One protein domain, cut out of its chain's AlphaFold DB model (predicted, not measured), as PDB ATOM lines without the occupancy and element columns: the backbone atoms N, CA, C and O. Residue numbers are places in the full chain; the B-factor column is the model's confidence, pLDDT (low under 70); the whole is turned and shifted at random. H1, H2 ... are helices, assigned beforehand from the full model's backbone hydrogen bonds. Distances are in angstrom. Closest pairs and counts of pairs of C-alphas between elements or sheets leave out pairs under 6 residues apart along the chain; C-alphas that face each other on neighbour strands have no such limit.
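AT A GLANCE: This is residues 30 to 177 of the 178 residues of an uncharacterized protein of Halobacillus litoralis (UniProt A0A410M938). A long bundle of helices, mostly aligned: H1 and H2 follow end to end along one side, H3 and H4 fold as one hairpin, and H5 and H6 as a second, packed on H2 and H4. The printed part has 148 residues with six named helices, H1 to H6 in order, and no named strand: all helix. It is compact, radius of gyration of the C-alphas 16.1 A, and spans 51 by 26 by 22 A.

HOW THE PARTS SIT: H1, residues 30 to 44, touches residues 90 to 94 of H3, residues 65 to 94; closest C-alphas Ala 35 and Ala 93, 5.9 A. H2, residues 46 to 62, touches H5, residues 129 to 151; closest C-alphas Pro 47 and Gln 143, 5.2 A. H4, residues 102 to 125, touches H6, residues 160 to 177; closest C-alphas Tyr 108 and Thr 167, 5.0 A. Every O i to N i+4 pair is within hydrogen-bond range in H1, H2, H4 and H5; 23 of 26 in H3, 13 of 14 in H6.

IN THESE COORDINATES: H1 begins at C-alpha 30 (3.935, -57.736, 37.017); H3 measures 41.6 A; H6 ends at C-alpha 177 (-18.731, -41.030, 6.964).

THE WHOLE: The printed part has no cut and no long link; pLDDT is under 70 in 63 residues, among them 63 to 105.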
ATOM      1  N   PRO A  30       5.332 -57.730  36.564       54.44
ATOM      2  CA  PRO A  30       3.935 -57.736  37.017       54.44
ATOM      3  C   PRO A  30       3.137 -56.523  36.501       54.44
ATOM      4  O   PRO A  30       1.956 -56.625  36.182       54.44
ATOM      5  N   LEU A  31       3.812 -55.378  36.345       52.72
ATOM      6  CA  LEU A  31       3.292 -54.162  35.714       52.72
ATOM      7  C   LEU A  31       2.828 -54.360  34.258       52.72
ATOM      8  O   LEU A  31       1.832 -53.757  33.866       52.72
ATOM      9  N   ASP A  32       3.505 -55.208  33.481       58.41
ATOM     10  CA  ASP A  32       3.113 -55.566  32.113       58.41
ATOM     11  C   ASP A  32       1.808 -56.372  32.100       58.41
ATOM     12  O   ASP A  32       0.930 -56.123  31.275       58.41
ATOM     13  N   GLU A  33       1.640 -57.309  33.034       64.44
ATOM     14  CA  GLU A  33       0.428 -58.132  33.127       64.44
ATOM     15  C   GLU A  33      -0.796 -57.315  33.555       64.44
ATOM     16  O   GLU A  33      -1.866 -57.461  32.962       64.44
ATOM     17  N   PHE A  34      -0.632 -56.401  34.519       63.50
ATOM     18  CA  PHE A  34      -1.693 -55.471  34.914       63.50
ATOM     19  C   PHE A  34      -2.092 -54.526  33.774       63.50
ATOM     20  O   PHE A  34      -3.283 -54.307  33.558       63.50
ATOM     21  N   ALA A  35      -1.120 -53.986  33.029       65.25
ATOM     22  CA  ALA A  35      -1.399 -53.114  31.889       65.25
ATOM     23  C   ALA A  35      -2.184 -53.855  30.795       65.25
ATOM     24  O   ALA A  35      -3.186 -53.340  30.300       65.25
ATOM     25  N   VAL A  36      -1.789 -55.090  30.471       68.12
ATOM     26  CA  VAL A  36      -2.513 -55.919  29.500       68.12
ATOM     27  C   VAL A  36      -3.926 -56.246  29.982       68.12
ATOM     28  O   VAL A  36      -4.868 -56.176  29.194       68.12
ATOM     29  N   ALA A  37      -4.105 -56.590  31.260       68.00
ATOM     30  CA  ALA A  37      -5.425 -56.890  31.812       68.00
ATOM     31  C   ALA A  37      -6.361 -55.671  31.750       68.00
ATOM     32  O   ALA A  37      -7.502 -55.802  31.311       68.00
ATOM     33  N   ALA A  38      -5.865 -54.482  32.104       67.19
ATOM     34  CA  ALA A  38      -6.632 -53.239  32.040       67.19
ATOM     35  C   ALA A  38      -7.041 -52.883  30.600       67.19
ATOM     36  O   ALA A  38      -8.203 -52.577  30.338       67.19
ATOM     37  N   VAL A  39      -6.107 -52.992  29.652       70.81
ATOM     38  CA  VAL A  39      -6.364 -52.790  28.217       70.81
ATOM     39  C   VAL A  39      -7.379 -53.802  27.684       70.81
ATOM     40  O   VAL A  39      -8.291 -53.440  26.945       70.81
ATOM     41  N   THR A  40      -7.258 -55.066  28.090       74.50
ATOM     42  CA  THR A  40      -8.209 -56.120  27.713       74.50
ATOM     43  C   THR A  40      -9.603 -55.833  28.243       74.50
ATOM     44  O   THR A  40     -10.556 -55.991  27.489       74.50
ATOM     45  N   SER A  41      -9.730 -55.379  29.493       73.62
ATOM     46  CA  SER A  41     -11.023 -54.971  30.059       73.62
ATOM     47  C   SER A  41     -11.637 -53.839  29.245       73.62
ATOM     48  O   SER A  41     -12.759 -53.964  28.778       73.62
ATOM     49  N   SER A  42     -10.865 -52.781  28.979       73.44
ATOM     50  CA  SER A  42     -11.351 -51.613  28.241       73.44
ATOM     51  C   SER A  42     -11.822 -51.957  26.823       73.44
ATOM     52  O   SER A  42     -12.861 -51.468  26.391       73.44
ATOM     53  N   ILE A  43     -11.105 -52.830  26.108       75.44
ATOM     54  CA  ILE A  43     -11.520 -53.271  24.767       75.44
ATOM     55  C   ILE A  43     -12.753 -54.182  24.837       75.44
ATOM     56  O   ILE A  43     -13.643 -54.063  24.000       75.44
ATOM     57  N   LYS A  44     -12.855 -55.052  25.849       79.38
ATOM     58  CA  LYS A  44     -14.049 -55.886  26.067       79.38
ATOM     59  C   LYS A  44     -15.281 -55.080  26.478       79.38
ATOM     60  O   LYS A  44     -16.395 -55.524  26.235       79.38
ATOM     61  N   GLU A  45     -15.091 -53.909  27.074       75.75
ATOM     62  CA  GLU A  45     -16.164 -52.977  27.433       75.75
ATOM     63  C   GLU A  45     -16.599 -52.074  26.262       75.75
ATOM     64  O   GLU A  45     -17.613 -51.373  26.355       75.75
ATOM     65  N   LEU A  46     -15.866 -52.095  25.141       75.50
ATOM     66  CA  LEU A  46     -16.153 -51.257  23.978       75.50
ATOM     67  C   LEU A  46     -17.562 -51.477  23.394       75.50
ATOM     68  O   LEU A  46     -18.203 -50.465  23.114       75.50
ATOM     69  N   PRO A  47     -18.092 -52.713  23.246       75.94
ATOM     70  CA  PRO A  47     -19.454 -52.923  22.749       75.94
ATOM     71  C   PRO A  47     -20.514 -52.187  23.572       75.94
ATOM     72  O   PRO A  47     -21.336 -51.475  23.007       75.94
ATOM     73  N   TYR A  48     -20.439 -52.260  24.904       71.50
ATOM     74  CA  TYR A  48     -21.369 -51.551  25.792       71.50
ATOM     75  C   TYR A  48     -21.223 -50.030  25.671       71.50
ATOM     76  O   TYR A  48     -22.205 -49.293  25.661       71.50
ATOM     77  N   THR A  49     -19.986 -49.550  25.518       69.31
ATOM     78  CA  THR A  49     -19.721 -48.125  25.275       69.31
ATOM     79  C   THR A  49     -20.297 -47.669  23.928       69.31
ATOM     80  O   THR A  49     -20.767 -46.539  23.805       69.31
ATOM     81  N   MET A  50     -20.269 -48.530  22.909       70.00
ATOM     82  CA  MET A  50     -20.848 -48.255  21.594       70.00
ATOM     83  C   MET A  50     -22.374 -48.277  21.613       70.00
ATOM     84  O   MET A  50     -22.972 -47.374  21.036       70.00
ATOM     85  N   GLU A  51     -22.991 -49.220  22.322       69.69
ATOM     86  CA  GLU A  51     -24.440 -49.256  22.565       69.69
ATOM     87  C   GLU A  51     -24.911 -47.946  23.221       69.69
ATOM     88  O   GLU A  51     -25.834 -47.280  22.749       69.69
ATOM     89  N   ASP A  52     -24.194 -47.496  24.252       65.06
ATOM     90  CA  ASP A  52     -24.414 -46.212  24.920       65.06
ATOM     91  C   ASP A  52     -24.362 -45.011  23.954       65.06
ATOM     92  O   ASP A  52     -25.162 -44.070  24.049       65.06
ATOM     93  N   VAL A  53     -23.392 -45.015  23.035       69.00
ATOM     94  CA  VAL A  53     -23.219 -43.974  22.011       69.00
ATOM     95  C   VAL A  53     -24.337 -44.035  20.976       69.00
ATOM     96  O   VAL A  53     -24.877 -42.987  20.622       69.00
ATOM     97  N   GLN A  54     -24.713 -45.229  20.528       72.56
ATOM     98  CA  GLN A  54     -25.793 -45.458  19.576       72.56
ATOM     99  C   GLN A  54     -27.125 -44.942  20.128       72.56
ATOM    100  O   GLN A  54     -27.778 -44.118  19.487       72.56
ATOM    101  N   LEU A  55     -27.490 -45.349  21.348       66.12
ATOM    102  CA  LEU A  55     -28.704 -44.889  22.026       66.12
ATOM    103  C   LEU A  55     -28.706 -43.365  22.185       66.12
ATOM    104  O   LEU A  55     -29.704 -42.706  21.903       66.12
ATOM    105  N   SER A  56     -27.567 -42.784  22.573       68.94
ATOM    106  CA  SER A  56     -27.427 -41.328  22.699       68.94
ATOM    107  C   SER A  56     -27.587 -40.611  21.352       68.94
ATOM    108  O   SER A  56     -28.235 -39.566  21.282       68.94
ATOM    109  N   PHE A  57     -27.010 -41.161  20.280       72.69
ATOM    110  CA  PHE A  57     -27.113 -40.619  18.927       72.69
ATOM    111  C   PHE A  57     -28.549 -40.696  18.404       72.69
ATOM    112  O   PHE A  57     -29.051 -39.717  17.850       72.69
ATOM    113  N   GLN A  58     -29.230 -41.823  18.608       72.19
ATOM    114  CA  GLN A  58     -30.621 -42.002  18.210       72.19
ATOM    115  C   GLN A  58     -31.551 -41.050  18.973       72.19
ATOM    116  O   GLN A  58     -32.274 -40.283  18.338       72.19
ATOM    117  N   ASN A  59     -31.467 -41.018  20.307       71.88
ATOM    118  CA  ASN A  59     -32.289 -40.141  21.148       71.88
ATOM    119  C   ASN A  59     -32.117 -38.665  20.767       71.88
ATOM    120  O   ASN A  59     -33.099 -37.936  20.624       71.88
ATOM    121  N   TYR A  60     -30.877 -38.235  20.497       70.88
ATOM    122  CA  TYR A  60     -30.613 -36.877  20.027       70.88
ATOM    123  C   TYR A  60     -31.378 -36.552  18.740       70.88
ATOM    124  O   TYR A  60     -31.873 -35.442  18.584       70.88
ATOM    125  N   HIS A  61     -31.511 -37.482  17.799       74.12
ATOM    126  CA  HIS A  61     -32.232 -37.206  16.556       74.12
ATOM    127  C   HIS A  61     -33.755 -37.345  16.692       74.12
ATOM    128  O   HIS A  61     -34.476 -36.806  15.852       74.12
ATOM    129  N   GLU A  62     -34.245 -37.970  17.764       73.94
ATOM    130  CA  GLU A  62     -35.673 -38.179  18.037       73.94
ATOM    131  C   GLU A  62     -36.317 -37.095  18.934       73.94
ATOM    132  O   GLU A  62     -37.510 -36.838  18.786       73.94
ATOM    133  N   GLU A  63     -35.566 -36.413  19.812       65.12
ATOM    134  CA  GLU A  63     -36.108 -35.400  20.751       65.12
ATOM    135  C   GLU A  63     -36.498 -34.044  20.088       65.12
ATOM    136  O   GLU A  63     -36.330 -33.847  18.882       65.12
ATOM    137  N   GLU A  64     -36.988 -33.058  20.856       59.19
ATOM    138  CA  GLU A  64     -37.211 -31.666  20.403       59.19
ATOM    139  C   GLU A  64     -36.018 -30.738  20.743       59.19
ATOM    140  O   GLU A  64     -35.310 -30.913  21.731       59.19
ATOM    141  N   SER A  65     -35.769 -29.726  19.901       59.53
ATOM    142  CA  SER A  65     -34.490 -28.999  19.755       59.53
ATOM    143  C   SER A  65     -33.884 -28.327  20.997       59.53
ATOM    144  O   SER A  65     -32.669 -28.163  21.050       59.53
ATOM    145  N   THR A  66     -34.681 -27.903  21.977       55.81
ATOM    146  CA  THR A  66     -34.203 -27.021  23.064       55.81
ATOM    147  C   THR A  66     -33.585 -27.788  24.239       55.81
ATOM    148  O   THR A  66     -32.713 -27.260  24.928       55.81
ATOM    149  N   GLU A  67     -34.001 -29.037  24.459       57.31
ATOM    150  CA  GLU A  67     -33.455 -29.916  25.508       57.31
ATOM    151  C   GLU A  67     -32.248 -30.728  25.001       57.31
ATOM    152  O   GLU A  67     -31.311 -30.993  25.764       57.31
ATOM    153  N   LYS A  68     -32.195 -30.988  23.683       59.09
ATOM    154  CA  LYS A  68     -31.095 -31.677  22.987       59.09
ATOM    155  C   LYS A  68     -29.720 -31.084  23.262       59.09
ATOM    156  O   LYS A  68     -28.782 -31.801  23.595       59.09
ATOM    157  N   GLU A  69     -29.572 -29.772  23.099       57.16
ATOM    158  CA  GLU A  69     -28.258 -29.117  23.096       57.16
ATOM    159  C   GLU A  69     -27.613 -29.120  24.495       57.16
ATOM    160  O   GLU A  69     -26.408 -29.344  24.645       57.16
ATOM    161  N   GLN A  70     -28.423 -28.965  25.550       59.84
ATOM    162  CA  GLN A  70     -27.952 -28.990  26.937       59.84
ATOM    163  C   GLN A  70     -27.666 -30.406  27.443       59.84
ATOM    164  O   GLN A  70     -26.669 -30.608  28.145       59.84
ATOM    165  N   PHE A  71     -28.508 -31.381  27.090       58.53
ATOM    166  CA  PHE A  71     -28.306 -32.783  27.454       58.53
ATOM    167  C   PHE A  71     -27.060 -33.364  26.765       58.53
ATOM    168  O   PHE A  71     -26.215 -33.983  27.413       58.53
ATOM    169  N   TYR A  72     -26.871 -33.079  25.474       57.22
ATOM    170  CA  TYR A  72     -25.758 -33.599  24.675       57.22
ATOM    171  C   TYR A  72     -24.408 -32.965  25.059       57.22
ATOM    172  O   TYR A  72     -23.425 -33.681  25.258       57.22
ATOM    173  N   THR A  73     -24.353 -31.644  25.280       54.53
ATOM    174  CA  THR A  73     -23.120 -30.955  25.719       54.53
ATOM    175  C   THR A  73     -22.632 -31.471  27.073       54.53
ATOM    176  O   THR A  73     -21.430 -31.630  27.281       54.53
ATOM    177  N   ARG A  74     -23.550 -31.777  27.999       51.28
ATOM    178  CA  ARG A  74     -23.186 -32.323  29.314       51.28
ATOM    179  C   ARG A  74     -22.738 -33.776  29.227       51.28
ATOM    180  O   ARG A  74     -21.760 -34.128  29.876       51.28
ATOM    181  N   THR A  75     -23.404 -34.596  28.421       56.66
ATOM    182  CA  THR A  75     -23.150 -36.043  28.387       56.66
ATOM    183  C   THR A  75     -21.940 -36.403  27.521       56.66
ATOM    184  O   THR A  75     -21.124 -37.216  27.943       56.66
ATOM    185  N   LEU A  76     -21.736 -35.761  26.363       55.84
ATOM    186  CA  LEU A  76     -20.649 -36.103  25.430       55.84
ATOM    187  C   LEU A  76     -19.342 -35.350  25.641       55.84
ATOM    188  O   LEU A  76     -18.280 -35.931  25.420       55.84
ATOM    189  N   LEU A  77     -19.375 -34.094  26.098       43.47
ATOM    190  CA  LEU A  77     -18.143 -33.409  26.499       43.47
ATOM    191  C   LEU A  77     -17.556 -34.089  27.742       43.47
ATOM    192  O   LEU A  77     -16.358 -34.352  27.777       43.47
ATOM    193  N   ALA A  78     -18.398 -34.445  28.719       49.50
ATOM    194  CA  ALA A  78     -17.965 -35.169  29.911       49.50
ATOM    195  C   ALA A  78     -17.513 -36.600  29.580       49.50
ATOM    196  O   ALA A  78     -16.365 -36.918  29.880       49.50
ATOM    197  N   ARG A  79     -18.327 -37.423  28.888       55.38
ATOM    198  CA  ARG A  79     -17.914 -38.786  28.479       55.38
ATOM    199  C   ARG A  79     -16.654 -38.762  27.633       55.38
ATOM    200  O   ARG A  79     -15.777 -39.593  27.828       55.38
ATOM    201  N   SER A  80     -16.507 -37.800  26.725       45.53
ATOM    202  CA  SER A  80     -15.292 -37.755  25.929       45.53
ATOM    203  C   SER A  80     -14.069 -37.253  26.682       45.53
ATOM    204  O   SER A  80     -12.980 -37.717  26.362       45.53
ATOM    205  N   LEU A  81     -14.195 -36.310  27.614       41.91
ATOM    206  CA  LEU A  81     -13.069 -35.907  28.456       41.91
ATOM    207  C   LEU A  81     -12.667 -37.044  29.403       41.91
ATOM    208  O   LEU A  81     -11.484 -37.217  29.677       41.91
ATOM    209  N   GLN A  82     -13.635 -37.847  29.847       53.91
ATOM    210  CA  GLN A  82     -13.418 -39.015  30.694       53.91
ATOM    211  C   GLN A  82     -12.736 -40.149  29.912       53.91
ATOM    212  O   GLN A  82     -11.659 -40.585  30.303       53.91
ATOM    213  N   ASN A  83     -13.241 -40.492  28.722       55.53
ATOM    214  CA  ASN A  83     -12.641 -41.500  27.842       55.53
ATOM    215  C   ASN A  83     -11.280 -41.065  27.272       55.53
ATOM    216  O   ASN A  83     -10.410 -41.908  27.081       55.53
ATOM    217  N   LEU A  84     -11.051 -39.767  27.020       48.22
ATOM    218  CA  LEU A  84      -9.723 -39.247  26.662       48.22
ATOM    219  C   LEU A  84      -8.734 -39.424  27.812       48.22
ATOM    220  O   LEU A  84      -7.601 -39.823  27.577       48.22
ATOM    221  N   ASN A  85      -9.158 -39.157  29.045       51.91
ATOM    222  CA  ASN A  85      -8.306 -39.308  30.218       51.91
ATOM    223  C   ASN A  85      -8.007 -40.791  30.509       51.91
ATOM    224  O   ASN A  85      -6.863 -41.146  30.789       51.91
ATOM    225  N   ASP A  86      -8.995 -41.674  30.361       56.06
ATOM    226  CA  ASP A  86      -8.826 -43.113  30.578       56.06
ATOM    227  C   ASP A  86      -7.994 -43.767  29.463       56.06
ATOM    228  O   ASP A  86      -7.045 -44.494  29.763       56.06
ATOM    229  N   ASN A  87      -8.216 -43.409  28.192       53.91
ATOM    230  CA  ASN A  87      -7.371 -43.855  27.079       53.91
ATOM    231  C   ASN A  87      -5.950 -43.290  27.161       53.91
ATOM    232  O   ASN A  87      -4.994 -44.015  26.915       53.91
ATOM    233  N   GLN A  88      -5.760 -42.034  27.572       53.41
ATOM    234  CA  GLN A  88      -4.423 -41.459  27.739       53.41
ATOM    235  C   GLN A  88      -3.654 -42.131  28.890       53.41
ATOM    236  O   GLN A  88      -2.440 -42.332  28.787       53.41
ATOM    237  N   ARG A  89      -4.345 -42.550  29.962       57.34
ATOM    238  CA  ARG A  89      -3.760 -43.354  31.052       57.34
ATOM    239  C   ARG A  89      -3.453 -44.787  30.612       57.34
ATOM    240  O   ARG A  89      -2.386 -45.289  30.960       57.34
ATOM    241  N   LEU A  90      -4.325 -45.411  29.819       59.34
ATOM    242  CA  LEU A  90      -4.131 -46.753  29.252       59.34
ATOM    243  C   LEU A  90      -2.990 -46.790  28.229       59.34
ATOM    244  O   LEU A  90      -2.128 -47.656  28.330       59.34
ATOM    245  N   ILE A  91      -2.910 -45.817  27.319       55.66
ATOM    246  CA  ILE A  91      -1.812 -45.661  26.352       55.66
ATOM    247  C   ILE A  91      -0.502 -45.380  27.085       55.66
ATOM    248  O   ILE A  91       0.499 -46.020  26.796       55.66
ATOM    249  N   SER A  92      -0.502 -44.517  28.108       54.31
ATOM    250  CA  SER A  92       0.699 -44.273  28.927       54.31
ATOM    251  C   SER A  92       1.161 -45.515  29.704       54.31
ATOM    252  O   SER A  92       2.353 -45.656  29.982       54.31
ATOM    253  N   ALA A  93       0.241 -46.410  30.084       56.06
ATOM    254  CA  ALA A  93       0.561 -47.687  30.722       56.06
ATOM    255  C   ALA A  93       1.038 -48.735  29.698       56.06
ATOM    256  O   ALA A  93       2.029 -49.421  29.945       56.06
ATOM    257  N   ALA A  94       0.403 -48.807  28.524       56.41
ATOM    258  CA  ALA A  94       0.772 -49.695  27.425       56.41
ATOM    259  C   ALA A  94       2.113 -49.306  26.776       56.41
ATOM    260  O   ALA A  94       2.926 -50.174  26.482       56.41
ATOM    261  N   GLU A  95       2.410 -48.011  26.638       52.19
ATOM    262  CA  GLU A  95       3.701 -47.499  26.156       52.19
ATOM    263  C   GLU A  95       4.869 -47.854  27.080       52.19
ATOM    264  O   GLU A  95       6.021 -47.902  26.637       52.19
ATOM    265  N   ARG A  96       4.601 -48.086  28.366       56.06
ATOM    266  CA  ARG A  96       5.610 -48.547  29.324       56.06
ATOM    267  C   ARG A  96       5.778 -50.061  29.296       56.06
ATOM    268  O   ARG A  96       6.791 -50.536  29.804       56.06
ATOM    269  N   SER A  97       4.840 -50.791  28.688       59.47
ATOM    270  CA  SER A  97       4.902 -52.242  28.626       59.47
ATOM    271  C   SER A  97       5.813 -52.737  27.506       59.47
ATOM    272  O   SER A  97       5.747 -52.252  26.376       59.47
ATOM    273  N   LYS A  98       6.655 -53.738  27.798       58.16
ATOM    274  CA  LYS A  98       7.475 -54.420  26.774       58.16
ATOM    275  C   LYS A  98       6.668 -55.446  25.954       58.16
ATOM    276  O   LYS A  98       7.170 -55.946  24.954       58.16
ATOM    277  N   VAL A  99       5.442 -55.769  26.378       57.62
ATOM    278  CA  VAL A  99       4.613 -56.861  25.826       57.62
ATOM    279  C   VAL A  99       3.618 -56.366  24.769       57.62
ATOM    280  O   VAL A  99       3.125 -57.154  23.965       57.62
ATOM    281  N   LEU A 100       3.331 -55.064  24.747       60.75
ATOM    282  CA  LEU A 100       2.348 -54.445  23.861       60.75
ATOM    283  C   LEU A 100       3.042 -53.677  22.719       60.75
ATOM    284  O   LEU A 100       3.922 -52.849  22.951       60.75
ATOM    285  N   GLU A 101       2.650 -53.930  21.464       63.59
ATOM    286  CA  GLU A 101       3.180 -53.185  20.311       63.59
ATOM    287  C   GLU A 101       2.557 -51.774  20.245       63.59
ATOM    288  O   GLU A 101       1.403 -51.599  19.857       63.59
ATOM    289  N   LYS A 102       3.351 -50.752  20.585       64.94
ATOM    290  CA  LYS A 102       2.923 -49.349  20.769       64.94
ATOM    291  C   LYS A 102       2.206 -48.707  19.575       64.94
ATOM    292  O   LYS A 102       1.330 -47.876  19.783       64.94
ATOM    293  N   GLY A 103       2.580 -49.067  18.342       66.50
ATOM    294  CA  GLY A 103       2.004 -48.471  17.127       66.50
ATOM    295  C   GLY A 103       0.495 -48.696  17.011       66.50
ATOM    296  O   GLY A 103      -0.248 -47.759  16.762       66.50
ATOM    297  N   TRP A 104       0.026 -49.903  17.320       68.88
ATOM    298  CA  TRP A 104      -1.377 -50.279  17.102       68.88
ATOM    299  C   TRP A 104      -2.327 -49.678  18.125       68.88
ATOM    300  O   TRP A 104      -3.465 -49.372  17.802       68.88
ATOM    301  N   PHE A 105      -1.859 -49.468  19.357       69.31
ATOM    302  CA  PHE A 105      -2.653 -48.771  20.370       69.31
ATOM    303  C   PHE A 105      -2.897 -47.315  19.999       69.31
ATOM    304  O   PHE A 105      -3.961 -46.771  20.295       69.31
ATOM    305  N   ARG A 106      -1.924 -46.695  19.329       72.50
ATOM    306  CA  ARG A 106      -2.080 -45.352  18.790       72.50
ATOM    307  C   ARG A 106      -3.086 -45.337  17.641       72.50
ATOM    308  O   ARG A 106      -4.022 -44.553  17.710       72.50
ATOM    309  N   ASP A 107      -2.947 -46.233  16.667       77.62
ATOM    310  CA  ASP A 107      -3.859 -46.314  15.515       77.62
ATOM    311  C   ASP A 107      -5.313 -46.581  15.957       77.62
ATOM    312  O   ASP A 107      -6.249 -45.917  15.506       77.62
ATOM    313  N   TYR A 108      -5.501 -47.482  16.927       75.88
ATOM    314  CA  TYR A 108      -6.791 -47.743  17.570       75.88
ATOM    315  C   TYR A 108      -7.378 -46.487  18.234       75.88
ATOM    316  O   TYR A 108      -8.542 -46.140  18.025       75.88
ATOM    317  N   SER A 109      -6.566 -45.771  19.016       73.62
ATOM    318  CA  SER A 109      -6.991 -44.546  19.699       73.62
ATOM    319  C   SER A 109      -7.348 -43.427  18.720       73.62
ATOM    320  O   SER A 109      -8.364 -42.751  18.898       73.62
ATOM    321  N   ASP A 110      -6.531 -43.227  17.689       79.50
ATOM    322  CA  ASP A 110      -6.747 -42.208  16.659       79.50
ATOM    323  C   ASP A 110      -8.027 -42.520  15.855       79.50
ATOM    324  O   ASP A 110      -8.822 -41.620  15.551       79.50
ATOM    325  N   SER A 111      -8.301 -43.804  15.606       80.94
ATOM    326  CA  SER A 111      -9.533 -44.273  14.962       80.94
ATOM    327  C   SER A 111     -10.781 -44.001  15.806       80.94
ATOM    328  O   SER A 111     -11.768 -43.473  15.288       80.94
ATOM    329  N   LEU A 112     -10.743 -44.279  17.113       76.75
ATOM    330  CA  LEU A 112     -11.844 -43.944  18.026       76.75
ATOM    331  C   LEU A 112     -12.073 -42.431  18.133       76.75
ATOM    332  O   LEU A 112     -13.217 -41.971  18.176       76.75
ATOM    333  N   PHE A 113     -10.994 -41.646  18.165       75.38
ATOM    334  CA  PHE A 113     -11.083 -40.189  18.189       75.38
ATOM    335  C   PHE A 113     -11.764 -39.647  16.926       75.38
ATOM    336  O   PHE A 113     -12.649 -38.791  17.012       75.38
ATOM    337  N   THR A 114     -11.397 -40.187  15.764       78.25
ATOM    338  CA  THR A 114     -11.996 -39.827  14.474       78.25
ATOM    339  C   THR A 114     -13.482 -40.185  14.432       78.25
ATOM    340  O   THR A 114     -14.300 -39.324  14.107       78.25
ATOM    341  N   MET A 115     -13.852 -41.396  14.865       81.19
ATOM    342  CA  MET A 115     -15.250 -41.842  14.950       81.19
ATOM    343  C   MET A 115     -16.097 -40.881  15.781       81.19
ATOM    344  O   MET A 115     -17.171 -40.449  15.365       81.19
ATOM    345  N   ARG A 116     -15.585 -40.476  16.946       75.62
ATOM    346  CA  ARG A 116     -16.253 -39.485  17.791       75.62
ATOM    347  C   ARG A 116     -16.441 -38.151  17.061       75.62
ATOM    348  O   ARG A 116     -17.512 -37.551  17.170       75.62
ATOM    349  N   SER A 117     -15.413 -37.667  16.365       73.94
ATOM    350  CA  SER A 117     -15.484 -36.409  15.613       73.94
ATOM    351  C   SER A 117     -16.576 -36.460  14.543       73.94
ATOM    352  O   SER A 117     -17.375 -35.530  14.447       73.94
ATOM    353  N   ILE A 118     -16.660 -37.566  13.800       79.75
ATOM    354  CA  ILE A 118     -17.697 -37.819  12.791       79.75
ATOM    355  C   ILE A 118     -19.085 -37.782  13.435       79.75
ATOM    356  O   ILE A 118     -19.930 -36.995  13.019       79.75
ATOM    357  N   LEU A 119     -19.313 -38.565  14.494       76.12
ATOM    358  CA  LEU A 119     -20.613 -38.617  15.174       76.12
ATOM    359  C   LEU A 119     -21.041 -37.251  15.714       76.12
ATOM    360  O   LEU A 119     -22.195 -36.864  15.564       76.12
ATOM    361  N   THR A 120     -20.097 -36.499  16.282       71.56
ATOM    362  CA  THR A 120     -20.342 -35.133  16.757       71.56
ATOM    363  C   THR A 120     -20.761 -34.231  15.596       71.56
ATOM    364  O   THR A 120     -21.777 -33.551  15.678       71.56
ATOM    365  N   THR A 121     -20.005 -34.256  14.497       76.44
ATOM    366  CA  THR A 121     -20.261 -33.424  13.311       76.44
ATOM    367  C   THR A 121     -21.627 -33.742  12.710       76.44
ATOM    368  O   THR A 121     -22.450 -32.847  12.539       76.44
ATOM    369  N   HIS A 122     -21.925 -35.021  12.476       78.31
ATOM    370  CA  HIS A 122     -23.201 -35.440  11.903       78.31
ATOM    371  C   HIS A 122     -24.397 -35.160  12.815       78.31
ATOM    372  O   HIS A 122     -25.473 -34.879  12.296       78.31
ATOM    373  N   SER A 123     -24.221 -35.165  14.140       69.56
ATOM    374  CA  SER A 123     -25.275 -34.740  15.065       69.56
ATOM    375  C   SER A 123     -25.629 -33.256  14.920       69.56
ATOM    376  O   SER A 123     -26.803 -32.915  14.975       69.56
ATOM    377  N   PHE A 124     -24.659 -32.362  14.717       68.06
ATOM    378  CA  PHE A 124     -24.935 -30.915  14.690       68.06
ATOM    379  C   PHE A 124     -25.161 -30.343  13.290       68.06
ATOM    380  O   PHE A 124     -25.909 -29.378  13.129       68.06
ATOM    381  N   GLU A 125     -24.521 -30.916  12.278       66.25
ATOM    382  CA  GLU A 125     -24.489 -30.343  10.932       66.25
ATOM    383  C   GLU A 125     -25.457 -31.035   9.966       66.25
ATOM    384  O   GLU A 125     -25.802 -30.460   8.932       66.25
ATOM    385  N   ASN A 126     -25.942 -32.243  10.288       59.25
ATOM    386  CA  ASN A 126     -26.662 -33.075   9.328       59.25
ATOM    387  C   ASN A 126     -28.048 -33.527   9.826       59.25
ATOM    388  O   ASN A 126     -28.228 -34.594  10.398       59.25
ATOM    389  N   ASN A 127     -29.079 -32.737   9.506       62.56
ATOM    390  CA  ASN A 127     -30.485 -33.069   9.794       62.56
ATOM    391  C   ASN A 127     -31.124 -34.020   8.756       62.56
ATOM    392  O   ASN A 127     -32.349 -34.178   8.710       62.56
ATOM    393  N   ASN A 128     -30.331 -34.640   7.876       73.06
ATOM    394  CA  ASN A 128     -30.845 -35.569   6.877       73.06
ATOM    395  C   ASN A 128     -31.226 -36.909   7.523       73.06
ATOM    396  O   ASN A 128     -30.380 -37.760   7.794       73.06
ATOM    397  N   SER A 129     -32.530 -37.142   7.682       72.12
ATOM    398  CA  SER A 129     -33.071 -38.356   8.308       72.12
ATOM    399  C   SER A 129     -32.618 -39.672   7.660       72.12
ATOM    400  O   SER A 129     -32.606 -40.704   8.330       72.12
ATOM    401  N   LYS A 130     -32.231 -39.676   6.375       81.44
ATOM    402  CA  LYS A 130     -31.679 -40.876   5.719       81.44
ATOM    403  C   LYS A 130     -30.249 -41.167   6.157       81.44
ATOM    404  O   LYS A 130     -29.886 -42.329   6.305       81.44
ATOM    405  N   GLU A 131     -29.453 -40.126   6.350       83.19
ATOM    406  CA  GLU A 131     -28.047 -40.243   6.724       83.19
ATOM    407  C   GLU A 131     -27.901 -40.617   8.195       83.19
ATOM    408  O   GLU A 131     -27.178 -41.554   8.514       83.19
ATOM    409  N   VAL A 132     -28.719 -40.013   9.061       80.00
ATOM    410  CA  VAL A 132     -28.864 -40.399  10.472       80.00
ATOM    411  C   VAL A 132     -29.216 -41.884  10.612       80.00
ATOM    412  O   VAL A 132     -28.581 -42.603  11.379       80.00
ATOM    413  N   LYS A 133     -30.185 -42.381   9.828       84.69
ATOM    414  CA  LYS A 133     -30.543 -43.811   9.825       84.69
ATOM    415  C   LYS A 133     -29.390 -44.703   9.367       84.69
ATOM    416  O   LYS A 133     -29.194 -45.761   9.954       84.69
ATOM    417  N   ARG A 134     -28.635 -44.282   8.347       88.56
ATOM    418  CA  ARG A 134     -27.473 -45.036   7.854       88.56
ATOM    419  C   ARG A 134     -26.367 -45.107   8.906       88.56
ATOM    420  O   ARG A 134     -25.817 -46.178   9.114       88.56
ATOM    421  N   ILE A 135     -26.076 -43.995   9.584       84.62
ATOM    422  CA  ILE A 135     -25.104 -43.950  10.687       84.62
ATOM    423  C   ILE A 135     -25.535 -44.899  11.804       84.62
ATOM    424  O   ILE A 135     -24.723 -45.697  12.257       84.62
ATOM    425  N   ASN A 136     -26.811 -44.871  12.200       83.81
ATOM    426  CA  ASN A 136     -27.309 -45.734  13.271       83.81
ATOM    427  C   ASN A 136     -27.167 -47.232  12.932       83.81
ATOM    428  O   ASN A 136     -26.718 -48.013  13.763       83.81
ATOM    429  N   GLN A 137     -27.477 -47.627  11.693       89.88
ATOM    430  CA  GLN A 137     -27.323 -49.015  11.226       89.88
ATOM    431  C   GLN A 137     -25.858 -49.469  11.166       89.88
ATOM    432  O   GLN A 137     -25.536 -50.606  11.512       89.88
ATOM    433  N   GLU A 138     -24.960 -48.594  10.713       89.00
ATOM    434  CA  GLU A 138     -23.526 -48.894  10.671       89.00
ATOM    435  C   GLU A 138     -22.922 -48.950  12.083       89.00
ATOM    436  O   GLU A 138     -22.058 -49.786  12.325       89.00
ATOM    437  N   LEU A 139     -23.412 -48.140  13.034       84.25
ATOM    438  CA  LEU A 139     -23.046 -48.245  14.453       84.25
ATOM    439  C   LEU A 139     -23.490 -49.579  15.064       84.25
ATOM    440  O   LEU A 139     -22.685 -50.230  15.720       84.25
ATOM    441  N   GLU A 140     -24.725 -50.014  14.807       87.00
ATOM    442  CA  GLU A 140     -25.251 -51.308  15.275       87.00
ATOM    443  C   GLU A 140     -24.441 -52.487  14.703       87.00
ATOM    444  O   GLU A 140     -24.082 -53.435  15.408       87.00
ATOM    445  N   THR A 141     -24.083 -52.398  13.417       90.19
ATOM    446  CA  THR A 141     -23.239 -53.395  12.741       90.19
ATOM    447  C   THR A 141     -21.830 -53.423  13.332       90.19
ATOM    448  O   THR A 141     -21.280 -54.499  13.577       90.19
ATOM    449  N   LEU A 142     -21.243 -52.247  13.575       87.44
ATOM    450  CA  LEU A 142     -19.919 -52.103  14.169       87.44
ATOM    451  C   LEU A 142     -19.887 -52.659  15.597       87.44
ATOM    452  O   LEU A 142     -19.000 -53.453  15.905       87.44
ATOM    453  N   GLN A 143     -20.872 -52.307  16.430       86.00
ATOM    454  CA  GLN A 143     -21.026 -52.843  17.784       86.00
ATOM    455  C   GLN A 143     -21.073 -54.371  17.750       86.00
ATOM    456  O   GLN A 143     -20.257 -55.013  18.404       86.00
ATOM    457  N   SER A 144     -21.984 -54.944  16.956       89.12
ATOM    458  CA  SER A 144     -22.171 -56.398  16.868       89.12
ATOM    459  C   SER A 144     -20.892 -57.113  16.417       89.12
ATOM    460  O   SER A 144     -20.521 -58.144  16.970       89.12
ATOM    461  N   SER A 145     -20.178 -56.539  15.441       89.06
ATOM    462  CA  SER A 145     -18.929 -57.113  14.911       89.06
ATOM    463  C   SER A 145     -17.792 -57.083  15.939       89.06
ATOM    464  O   SER A 145     -17.002 -58.026  16.045       89.06
ATOM    465  N   ILE A 146     -17.697 -55.999  16.712       86.75
ATOM    466  CA  ILE A 146     -16.717 -55.880  17.793       86.75
ATOM    467  C   ILE A 146     -17.089 -56.826  18.933       86.75
ATOM    468  O   ILE A 146     -16.201 -57.499  19.446       86.75
ATOM    469  N   GLU A 147     -18.371 -56.928  19.296       88.06
ATOM    470  CA  GLU A 147     -18.861 -57.856  20.319       88.06
ATOM    471  C   GLU A 147     -18.506 -59.305  19.978       88.06
ATOM    472  O   GLU A 147     -17.900 -59.991  20.801       88.06
ATOM    473  N   GLU A 148     -18.778 -59.750  18.750       88.56
ATOM    474  CA  GLU A 148     -18.392 -61.082  18.267       88.56
ATOM    475  C   GLU A 148     -16.875 -61.303  18.383       88.56
ATOM    476  O   GLU A 148     -16.423 -62.340  18.866       88.56
ATOM    477  N   THR A 149     -16.077 -60.291  18.030       86.25
ATOM    478  CA  THR A 149     -14.611 -60.373  18.093       86.25
ATOM    479  C   THR A 149     -14.089 -60.475  19.527       86.25
ATOM    480  O   THR A 149     -13.172 -61.247  19.788       86.25
ATOM    481  N   VAL A 150     -14.624 -59.690  20.469       85.62
ATOM    482  CA  VAL A 150     -14.095 -59.623  21.848       85.62
ATOM    483  C   VAL A 150     -14.653 -60.707  22.775       85.62
ATOM    484  O   VAL A 150     -14.074 -60.955  23.841       85.62
ATOM    485  N   THR A 151     -15.775 -61.327  22.395       86.62
ATOM    486  CA  THR A 151     -16.395 -62.455  23.112       86.62
ATOM    487  C   THR A 151     -15.841 -63.815  22.690       86.62
ATOM    488  O   THR A 151     -15.983 -64.770  23.455       86.62
ATOM    489  N   ASP A 152     -15.152 -63.907  21.544       86.31
ATOM    490  CA  ASP A 152     -14.392 -65.096  21.148       86.31
ATOM    491  C   ASP A 152     -13.369 -65.467  22.241       86.31
ATOM    492  O   ASP A 152     -12.574 -64.640  22.699       86.31
ATOM    493  N   GLU A 153     -13.373 -66.730  22.676       80.50
ATOM    494  CA  GLU A 153     -12.471 -67.232  23.723       80.50
ATOM    495  C   GLU A 153     -10.986 -67.110  23.343       80.50
ATOM    496  O   GLU A 153     -10.119 -67.047  24.218       80.50
ATOM    497  N   SER A 154     -10.685 -67.072  22.044       83.50
ATOM    498  CA  SER A 154      -9.335 -66.922  21.505       83.50
ATOM    499  C   SER A 154      -8.848 -65.473  21.451       83.50
ATOM    500  O   SER A 154      -7.646 -65.252  21.267       83.50
ATOM    501  N   PHE A 155      -9.738 -64.496  21.662       81.00
ATOM    502  CA  PHE A 155      -9.403 -63.079  21.600       81.00
ATOM    503  C   PHE A 155      -8.318 -62.707  22.612       81.00
ATOM    504  O   PHE A 155      -8.445 -62.921  23.825       81.00
ATOM    505  N   SER A 156      -7.259 -62.062  22.125       79.56
ATOM    506  CA  SER A 156      -6.210 -61.533  22.986       79.56
ATOM    507  C   SER A 156      -5.720 -60.173  22.525       79.56
ATOM    508  O   SER A 156      -5.241 -60.003  21.412       79.56
ATOM    509  N   THR A 157      -5.668 -59.211  23.442       72.44
ATOM    510  CA  THR A 157      -5.019 -57.910  23.195       72.44
ATOM    511  C   THR A 157      -3.500 -58.011  23.038       72.44
ATOM    512  O   THR A 157      -2.866 -57.078  22.550       72.44
ATOM    513  N   LYS A 158      -2.906 -59.153  23.415       70.88
ATOM    514  CA  LYS A 158      -1.507 -59.488  23.107       70.88
ATOM    515  C   LYS A 158      -1.341 -59.955  21.656       70.88
ATOM    516  O   LYS A 158      -0.237 -59.902  21.118       70.88
ATOM    517  N   ASN A 159      -2.413 -60.428  21.021       76.38
ATOM    518  CA  ASN A 159      -2.412 -60.816  19.622       76.38
ATOM    519  C   ASN A 159      -2.702 -59.590  18.755       76.38
ATOM    520  O   ASN A 159      -3.818 -59.084  18.660       76.38
ATOM    521  N   LYS A 160      -1.662 -59.147  18.055       77.38
ATOM    522  CA  LYS A 160      -1.709 -58.038  17.102       77.38
ATOM    523  C   LYS A 160      -2.867 -58.129  16.106       77.38
ATOM    524  O   LYS A 160      -3.429 -57.101  15.743       77.38
ATOM    525  N   LYS A 161      -3.183 -59.333  15.612       81.00
ATOM    526  CA  LYS A 161      -4.228 -59.503  14.596       81.00
ATOM    527  C   LYS A 161      -5.602 -59.130  15.138       81.00
ATOM    528  O   LYS A 161      -6.373 -58.523  14.407       81.00
ATOM    529  N   ASP A 162      -5.858 -59.424  16.405       82.38
ATOM    530  CA  ASP A 162      -7.167 -59.219  17.020       82.38
ATOM    531  C   ASP A 162      -7.400 -57.726  17.278       82.38
ATOM    532  O   ASP A 162      -8.430 -57.177  16.890       82.38
ATOM    533  N   LEU A 163      -6.396 -57.027  17.824       79.62
ATOM    534  CA  LEU A 163      -6.469 -55.575  18.023       79.62
ATOM    535  C   LEU A 163      -6.566 -54.815  16.692       79.62
ATOM    536  O   LEU A 163      -7.316 -53.844  16.567       79.62
ATOM    537  N   ARG A 164      -5.821 -55.270  15.680       84.56
ATOM    538  CA  ARG A 164      -5.885 -54.689  14.341       84.56
ATOM    539  C   ARG A 164      -7.242 -54.921  13.685       84.56
ATOM    540  O   ARG A 164      -7.753 -54.000  13.076       84.56
ATOM    541  N   SER A 165      -7.843 -56.097  13.859       87.94
ATOM    542  CA  SER A 165      -9.186 -56.392  13.350       87.94
ATOM    543  C   SER A 165     -10.211 -55.370  13.853       87.94
ATOM    544  O   SER A 165     -10.935 -54.781  13.057       87.94
ATOM    545  N   ILE A 166     -10.202 -55.079  15.159       86.94
ATOM    546  CA  ILE A 166     -11.083 -54.062  15.757       86.94
ATOM    547  C   ILE A 166     -10.780 -52.670  15.191       86.94
ATOM    548  O   ILE A 166     -11.693 -51.922  14.849       86.94
ATOM    549  N   THR A 167      -9.498 -52.325  15.065       86.38
ATOM    550  CA  THR A 167      -9.073 -51.029  14.512       86.38
ATOM    551  C   THR A 167      -9.558 -50.858  13.071       86.38
ATOM    552  O   THR A 167     -10.199 -49.860  12.764       86.38
ATOM    553  N   ASP A 168      -9.354 -51.864  12.218       91.62
ATOM    554  CA  ASP A 168      -9.768 -51.863  10.812       91.62
ATOM    555  C   ASP A 168     -11.306 -51.743  10.678       91.62
ATOM    556  O   ASP A 168     -11.804 -51.079   9.766       91.62
ATOM    557  N   MET A 169     -12.082 -52.343  11.594       91.94
ATOM    558  CA  MET A 169     -13.545 -52.183  11.637       91.94
ATOM    559  C   MET A 169     -13.953 -50.729  11.921       91.94
ATOM    560  O   MET A 169     -14.823 -50.190  11.232       91.94
ATOM    561  N   ILE A 170     -13.306 -50.083  12.897       87.12
ATOM    562  CA  ILE A 170     -13.559 -48.677  13.247       87.12
ATOM    563  C   ILE A 170     -13.108 -47.753  12.106       87.12
ATOM    564  O   ILE A 170     -13.833 -46.833  11.733       87.12
ATOM    565  N   GLU A 171     -11.948 -48.007  11.500       90.44
ATOM    566  CA  GLU A 171     -11.465 -47.239  10.347       90.44
ATOM    567  C   GLU A 171     -12.419 -47.334   9.157       90.44
ATOM    568  O   GLU A 171     -12.691 -46.328   8.502       90.44
ATOM    569  N   LYS A 172     -12.970 -48.521   8.890       92.94
ATOM    570  CA  LYS A 172     -13.959 -48.709   7.826       92.94
ATOM    571  C   LYS A 172     -15.230 -47.902   8.087       92.94
ATOM    572  O   LYS A 172     -15.735 -47.264   7.165       92.94
ATOM    573  N   PHE A 173     -15.723 -47.889   9.327       91.38
ATOM    574  CA  PHE A 173     -16.820 -47.001   9.712       91.38
ATOM    575  C   PHE A 173     -16.446 -45.537   9.449       91.38
ATOM    576  O   PHE A 173     -17.187 -44.824   8.777       91.38
ATOM    577  N   ASN A 174     -15.266 -45.102   9.895       88.75
ATOM    578  CA  ASN A 174     -14.811 -43.724   9.717       88.75
ATOM    579  C   ASN A 174     -14.750 -43.318   8.239       88.75
ATOM    580  O   ASN A 174     -15.192 -42.230   7.886       88.75
ATOM    581  N   GLN A 175     -14.253 -44.193   7.365       91.50
ATOM    582  CA  GLN A 175     -14.171 -43.943   5.922       91.50
ATOM    583  C   GLN A 175     -15.546 -43.802   5.259       91.50
ATOM    584  O   GLN A 175     -15.678 -43.069   4.282       91.50
ATOM    585  N   ASN A 176     -16.576 -44.473   5.779       89.19
ATOM    586  CA  ASN A 176     -17.931 -44.391   5.231       89.19
ATOM    587  C   ASN A 176     -18.600 -43.027   5.483       89.19
ATOM    588  O   ASN A 176     -19.582 -42.709   4.805       89.19
ATOM    589  N   PHE A 177     -18.100 -42.252   6.450       85.31
ATOM    590  CA  PHE A 177     -18.731 -41.030   6.964       85.31
ATOM    591  C   PHE A 177     -17.752 -39.854   7.158       85.31
ATOM    592  O   PHE A 177     -18.103 -38.880   7.816       85.31
TER     593      PHE A 177